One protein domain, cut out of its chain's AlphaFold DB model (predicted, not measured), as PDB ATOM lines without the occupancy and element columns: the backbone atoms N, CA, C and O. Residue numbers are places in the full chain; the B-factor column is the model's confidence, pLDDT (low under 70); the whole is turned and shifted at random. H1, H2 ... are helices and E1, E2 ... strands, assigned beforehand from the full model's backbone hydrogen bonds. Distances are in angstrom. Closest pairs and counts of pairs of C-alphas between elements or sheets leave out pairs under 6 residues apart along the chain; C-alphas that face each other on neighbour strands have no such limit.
ATOM      1  N   ASP A  13     -92.362  86.563  39.981       44.91
ATOM      2  CA  ASP A  13     -91.252  87.411  40.406       44.91
ATOM      3  C   ASP A  13     -90.675  88.032  39.130       44.91
ATOM      4  O   ASP A  13     -89.652  87.626  38.580       44.91
ATOM      5  N   GLU A  14     -91.410  89.002  38.588       46.09
ATOM      6  CA  GLU A  14     -90.816  90.018  37.745       46.09
ATOM      7  C   GLU A  14     -89.939  90.821  38.703       46.09
ATOM      8  O   GLU A  14     -90.409  91.731  39.388       46.09
ATOM      9  N   GLU A  15     -88.662  90.449  38.804       41.09
ATOM     10  CA  GLU A  15     -87.665  91.286  39.461       41.09
ATOM     11  C   GLU A  15     -87.474  92.545  38.602       41.09
ATOM     12  O   GLU A  15     -86.526  92.700  37.830       41.09
ATOM     13  N   VAL A  16     -88.436  93.466  38.680       44.03
ATOM     14  CA  VAL A  16     -88.309  94.804  38.124       44.03
ATOM     15  C   VAL A  16     -87.335  95.542  39.029       44.03
ATOM     16  O   VAL A  16     -87.715  96.126  40.043       44.03
ATOM     17  N   TYR A  17     -86.058  95.525  38.665       42.88
ATOM     18  CA  TYR A  17     -85.041  96.329  39.332       42.88
ATOM     19  C   TYR A  17     -85.273  97.819  39.039       42.88
ATOM     20  O   TYR A  17     -84.660  98.409  38.149       42.88
ATOM     21  N   VAL A  18     -86.162  98.458  39.803       47.19
ATOM     22  CA  VAL A  18     -86.331  99.917  39.789       47.19
ATOM     23  C   VAL A  18     -85.243 100.533  40.661       47.19
ATOM     24  O   VAL A  18     -85.449 100.828  41.836       47.19
ATOM     25  N   THR A  19     -84.061 100.745  40.091       46.97
ATOM     26  CA  THR A  19     -83.042 101.553  40.769       46.97
ATOM     27  C   THR A  19     -83.336 103.026  40.509       46.97
ATOM     28  O   THR A  19     -83.086 103.535  39.419       46.97
ATOM     29  N   GLN A  20     -83.872 103.727  41.511       50.81
ATOM     30  CA  GLN A  20     -83.981 105.185  41.470       50.81
ATOM     31  C   GLN A  20     -82.602 105.787  41.753       50.81
ATOM     32  O   GLN A  20     -82.219 106.003  42.902       50.81
ATOM     33  N   LEU A  21     -81.831 106.046  40.698       55.47
ATOM     34  CA  LEU A  21     -80.665 106.919  40.809       55.47
ATOM     35  C   LEU A  21     -81.135 108.328  41.225       55.47
ATOM     36  O   LEU A  21     -82.248 108.731  40.879       55.47
ATOM     37  N   PRO A  22     -80.299 109.129  41.916       57.25
ATOM     38  CA  PRO A  22     -80.661 110.474  42.397       57.25
ATOM     39  C   PRO A  22     -81.067 111.455  41.275       57.25
ATOM     40  O   PRO A  22     -81.505 112.576  41.533       57.25
ATOM     41  N   ARG A  23     -80.932 111.027  40.016       61.59
ATOM     42  CA  ARG A  23     -81.417 111.641  38.784       61.59
ATOM     43  C   ARG A  23     -82.395 110.633  38.174       61.59
ATOM     44  O   ARG A  23     -81.957 109.565  37.765       61.59
ATOM     45  N   LEU A  24     -83.698 110.929  38.195       70.75
ATOM     46  CA  LEU A  24     -84.787 109.994  37.866       70.75
ATOM     47  C   LEU A  24     -84.665 109.442  36.426       70.75
ATOM     48  O   LEU A  24     -85.201 110.010  35.469       70.75
ATOM     49  N   VAL A  25     -83.931 108.345  36.263       80.31
ATOM     50  CA  VAL A  25     -83.904 107.502  35.066       80.31
ATOM     51  C   VAL A  25     -84.556 106.185  35.461       80.31
ATOM     52  O   VAL A  25     -84.079 105.498  36.359       80.31
ATOM     53  N   SER A  26     -85.670 105.855  34.819       84.25
ATOM     54  CA  SER A  26     -86.337 104.564  34.963       84.25
ATOM     55  C   SER A  26     -85.696 103.583  33.998       84.25
ATOM     56  O   SER A  26     -85.604 103.886  32.810       84.25
ATOM     57  N   ILE A  27     -85.279 102.418  34.489       86.94
ATOM     58  CA  ILE A  27     -84.625 101.372  33.699       86.94
ATOM     59  C   ILE A  27     -85.455 100.095  33.822       86.94
ATOM     60  O   ILE A  27     -85.932  99.755  34.904       86.94
ATOM     61  N   LYS A  28     -85.645  99.401  32.704       85.69
ATOM     62  CA  LYS A  28     -86.246  98.075  32.601       85.69
ATOM     63  C   LYS A  28     -85.352  97.219  31.715       85.69
ATOM     64  O   LYS A  28     -84.989  97.638  30.621       85.69
ATOM     65  N   VAL A  29     -85.017  96.028  32.189       87.31
ATOM     66  CA  VAL A  29     -84.177  95.069  31.468       87.31
ATOM     67  C   VAL A  29     -85.044  93.884  31.066       87.31
ATOM     68  O   VAL A  29     -85.823  93.389  31.880       87.31
ATOM     69  N   TYR A  30     -84.931  93.453  29.816       86.12
ATOM     70  CA  TYR A  30     -85.619  92.289  29.279       86.12
ATOM     71  C   TYR A  30     -84.637  91.448  28.466       86.12
ATOM     72  O   TYR A  30     -84.345  91.774  27.321       86.12
ATOM     73  N   VAL A  31     -84.150  90.355  29.058       87.50
ATOM     74  CA  VAL A  31     -83.136  89.471  28.459       87.50
ATOM     75  C   VAL A  31     -81.940  90.290  27.943       87.50
ATOM     76  O   VAL A  31     -81.178  90.803  28.758       87.50
ATOM     77  N   ASP A  32     -81.809  90.456  26.625       86.19
ATOM     78  CA  ASP A  32     -80.703  91.162  25.973       86.19
ATOM     79  C   ASP A  32     -80.995  92.656  25.717       86.19
ATOM     80  O   ASP A  32     -80.094  93.409  25.348       86.19
ATOM     81  N   ASP A  33     -82.238  93.102  25.923       87.31
ATOM     82  CA  ASP A  33     -82.693  94.461  25.630       87.31
ATOM     83  C   ASP A  33     -82.858  95.306  26.902       87.31
ATOM     84  O   ASP A  33     -83.380  94.859  27.928       87.31
ATOM     85  N   ILE A  34     -82.484  96.586  26.820       88.62
ATOM     86  CA  ILE A  34     -82.701  97.569  27.889       88.62
ATOM     87  C   ILE A  34     -83.621  98.675  27.382       88.62
ATOM     88  O   ILE A  34     -83.334  99.349  26.393       88.62
ATOM     89  N   ILE A  35     -84.704  98.916  28.117       90.06
ATOM     90  CA  ILE A  35     -85.538 100.106  27.968       90.06
ATOM     91  C   ILE A  35     -85.236 101.038  29.127       90.06
ATOM     92  O   ILE A  35     -85.327 100.657  30.289       90.06
ATOM     93  N   PHE A  36     -84.962 102.299  28.825       89.50
ATOM     94  CA  PHE A  36     -84.836 103.325  29.845       89.50
ATOM     95  C   PHE A  36     -85.536 104.612  29.418       89.50
ATOM     96  O   PHE A  36     -85.781 104.858  28.236       89.50
ATOM     97  N   GLY A  37     -85.899 105.431  30.400       89.88
ATOM     98  CA  GLY A  37     -86.597 106.688  30.173       89.88
ATOM     99  C   GLY A  37     -86.401 107.665  31.320       89.88
ATOM    100  O   GLY A  37     -86.147 107.279  32.457       89.88
ATOM    101  N   SER A  38     -86.524 108.952  31.017       88.44
ATOM    102  CA  SER A  38     -86.367 110.023  31.992       88.44
ATOM    103  C   SER A  38     -87.222 111.233  31.628       88.44
ATOM    104  O   SER A  38     -87.614 111.407  30.475       88.44
ATOM    105  N   THR A  39     -87.479 112.102  32.607       87.50
ATOM    106  CA  THR A  39     -88.112 113.410  32.393       87.50
ATOM    107  C   THR A  39     -87.186 114.406  31.695       87.50
ATOM    108  O   THR A  39     -87.667 115.370  31.101       87.50
ATOM    109  N   LYS A  40     -85.863 114.193  31.735       88.06
ATOM    110  CA  LYS A  40     -84.874 115.046  31.063       88.06
ATOM    111  C   LYS A  40     -84.112 114.257  30.010       88.06
ATOM    112  O   LYS A  40     -83.425 113.291  30.331       88.06
ATOM    113  N   LYS A  41     -84.149 114.736  28.764       88.12
ATOM    114  CA  LYS A  41     -83.429 114.115  27.642       88.12
ATOM    115  C   LYS A  41     -81.926 113.960  27.912       88.12
ATOM    116  O   LYS A  41     -81.375 112.912  27.608       88.12
ATOM    117  N   SER A  42     -81.294 114.950  28.547       90.62
ATOM    118  CA  SER A  42     -79.860 114.905  28.858       90.62
ATOM    119  C   SER A  42     -79.468 113.726  29.751       90.62
ATOM    120  O   SER A  42     -78.361 113.224  29.629       90.62
ATOM    121  N   TRP A  43     -80.365 113.262  30.631       89.88
ATOM    122  CA  TRP A  43     -80.105 112.083  31.463       89.88
ATOM    123  C   TRP A  43     -80.206 110.783  30.664       89.88
ATOM    124  O   TRP A  43     -79.450 109.858  30.933       89.88
ATOM    125  N   CYS A  44     -81.087 110.717  29.659       89.44
ATOM    126  CA  CYS A  44     -81.097 109.593  28.723       89.44
ATOM    127  C   CYS A  44     -79.813 109.558  27.887       89.44
ATOM    128  O   CYS A  44     -79.247 108.486  27.719       89.44
ATOM    129  N   ASP A  45     -79.347 110.713  27.403       90.25
ATOM    130  CA  ASP A  45     -78.134 110.796  26.582       90.25
ATOM    131  C   ASP A  45     -76.876 110.401  27.403       90.25
ATOM    132  O   ASP A  45     -76.066 109.600  26.940       90.25
ATOM    133  N   GLU A  46     -76.752 110.877  28.654       90.50
ATOM    134  CA  GLU A  46     -75.667 110.506  29.592       90.50
ATOM    135  C   GLU A  46     -75.695 109.004  29.936       90.50
ATOM    136  O   GLU A  46     -74.657 108.341  29.962       90.50
ATOM    137  N   PHE A  47     -76.887 108.444  30.167       88.50
ATOM    138  CA  PHE A  47     -77.053 107.017  30.445       88.50
ATOM    139  C   PHE A  47     -76.732 106.142  29.226       88.50
ATOM    140  O   PHE A  47     -76.079 105.107  29.361       88.50
ATOM    141  N   GLU A  48     -77.154 106.561  28.032       90.25
ATOM    142  CA  GLU A  48     -76.852 105.870  26.779       90.25
ATOM    143  C   GLU A  48     -75.337 105.777  26.543       90.25
ATOM    144  O   GLU A  48     -74.837 104.718  26.162       90.25
ATOM    145  N   GLU A  49     -74.599 106.861  26.796       90.69
ATOM    146  CA  GLU A  49     -73.137 106.878  26.704       90.69
ATOM    147  C   GLU A  49     -72.490 105.955  27.748       90.69
ATOM    148  O   GLU A  49     -71.602 105.167  27.415       90.69
ATOM    149  N   LEU A  50     -72.977 105.984  28.992       89.62
ATOM    150  CA  LEU A  50     -72.506 105.111  30.072       89.62
ATOM    151  C   LEU A  50     -72.637 103.624  29.724       89.62
ATOM    152  O   LEU A  50     -71.674 102.870  29.879       89.62
ATOM    153  N   ILE A  51     -73.804 103.200  29.232       88.38
ATOM    154  CA  ILE A  51     -74.049 101.796  28.877       88.38
ATOM    155  C   ILE A  51     -73.205 101.375  27.675       88.38
ATOM    156  O   ILE A  51     -72.608 100.302  27.718       88.38
ATOM    157  N   LYS A  52     -73.079 102.218  26.642       89.12
ATOM    158  CA  LYS A  52     -72.219 101.927  25.480       89.12
ATOM    159  C   LYS A  52     -70.741 101.794  25.842       89.12
ATOM    160  O   LYS A  52     -70.030 101.017  25.214       89.12
ATOM    161  N   ASN A  53     -70.272 102.566  26.822       89.25
ATOM    162  CA  ASN A  53     -68.881 102.515  27.266       89.25
ATOM    163  C   ASN A  53     -68.605 101.305  28.170       89.25
ATOM    164  O   ASN A  53     -67.505 100.755  28.132       89.25
ATOM    165  N   GLY A  54     -69.579 100.895  28.988       88.38
ATOM    166  CA  GLY A  54     -69.442  99.760  29.905       88.38
ATOM    167  C   GLY A  54     -69.741  98.396  29.278       88.38
ATOM    168  O   GLY A  54     -69.198  97.387  29.725       88.38
ATOM    169  N   PHE A  55     -70.586  98.354  28.248       85.81
ATOM    170  CA  PHE A  55     -71.076  97.127  27.628       85.81
ATOM    171  C   PHE A  55     -71.026  97.224  26.105       85.81
ATOM    172  O   PHE A  55     -71.274  98.277  25.524       85.81
ATOM    173  N   GLN A  56     -70.779  96.095  25.437       85.50
ATOM    174  CA  GLN A  56     -70.829  96.002  23.976       85.50
ATOM    175  C   GLN A  56     -72.288  95.980  23.479       85.50
ATOM    176  O   GLN A  56     -72.763  94.983  22.943       85.50
ATOM    177  N   MET A  57     -73.010  97.083  23.685       84.62
ATOM    178  CA  MET A  57     -74.405  97.263  23.283       84.62
ATOM    179  C   MET A  57     -74.546  98.389  22.257       84.62
ATOM    180  O   MET A  57     -73.891  99.429  22.337       84.62
ATOM    181  N   SER A  58     -75.452  98.206  21.299       85.44
ATOM    182  CA  SER A  58     -75.876  99.263  20.380       85.44
ATOM    183  C   SER A  58     -77.092 100.000  20.931       85.44
ATOM    184  O   SER A  58     -78.010  99.375  21.452       85.44
ATOM    185  N   SER A  59     -77.153 101.317  20.741       85.12
ATOM    186  CA  SER A  59     -78.390 102.061  20.995       85.12
ATOM    187  C   SER A  59     -79.314 101.991  19.791       85.12
ATOM    188  O   SER A  59     -78.885 102.210  18.657       85.12
ATOM    189  N   MET A  60     -80.592 101.743  20.066       84.88
ATOM    190  CA  MET A  60     -81.665 101.776  19.073       84.88
ATOM    191  C   MET A  60     -82.400 103.131  19.051       84.88
ATOM    192  O   MET A  60     -83.342 103.325  18.283       84.88
ATOM    193  N   GLY A  61     -81.953 104.091  19.870       87.44
ATOM    194  CA  GLY A  61     -82.534 105.422  19.987       87.44
ATOM    195  C   GLY A  61     -83.917 105.415  20.644       87.44
ATOM    196  O   GLY A  61     -84.164 104.730  21.634       87.44
TER     197      GLY A  61
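What this domain is: This is residues 13 to 61 of the 138 residues of the protein "Reverse transcriptase Ty1/copia-type domain-containing protein" of Tanacetum cinerariifolium (UniProt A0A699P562). A two-stranded hairpin, E1 and E2, has one helix, H1, over one of its faces; hairpin and helix make a narrow V that is closest near the link from E2 to H1. A stretch with no named element, residues 13 to 24, runs past E1 on the side away from E2, and residues 55 to 61 fold back from the end of H1 toward the E2 side. The printed part has 49 residues, with two named strands and one named helix in the order E1, E2, H1; the sheet, E1 - E2, is antiparallel and the class is mixed, helices and strands. The whole is compact, with a radius of gyration of the C-alphas of 11.0 A and spans of 31 by 25 by 17 A.

Where its parts are: E1 is residues 25 to 30, 16.4 A from first to last C-alpha, and begins at C-alpha 25, (-83.904, 107.502, 35.066). E2 is residues 33 to 38, 17.2 A long. H1 is residues 41 to 54, 20.2 A long, and ends at C-alpha 54, (-69.442, 99.760, 29.905).

How they stand to each other: E1 and E2 form a hairpin of antiparallel neighbours, their directions 164 degrees apart. N 28 and O 35 are within hydrogen-bond range at 2.7 A, as are N 37 and O 26 at 2.9 A. The closest C-alphas of E2 and H1 are those of Ser 38 and Cys 44, 6.2 A apart. Those of E1 and H1 are Val 25 and Trp 43, 7.0 A apart. In H1 every O i to N i+4 pair is within hydrogen-bond range.

The domain as a whole: The two C-alphas farthest apart, those of Asp 13 and Ser 42, are 31.9 A apart. The printed part has no cut, and the links E1 to E2 and E2 to H1 are tight. The mean pLDDT of the printed part is 78.7, with residues 13 to 23 under 70.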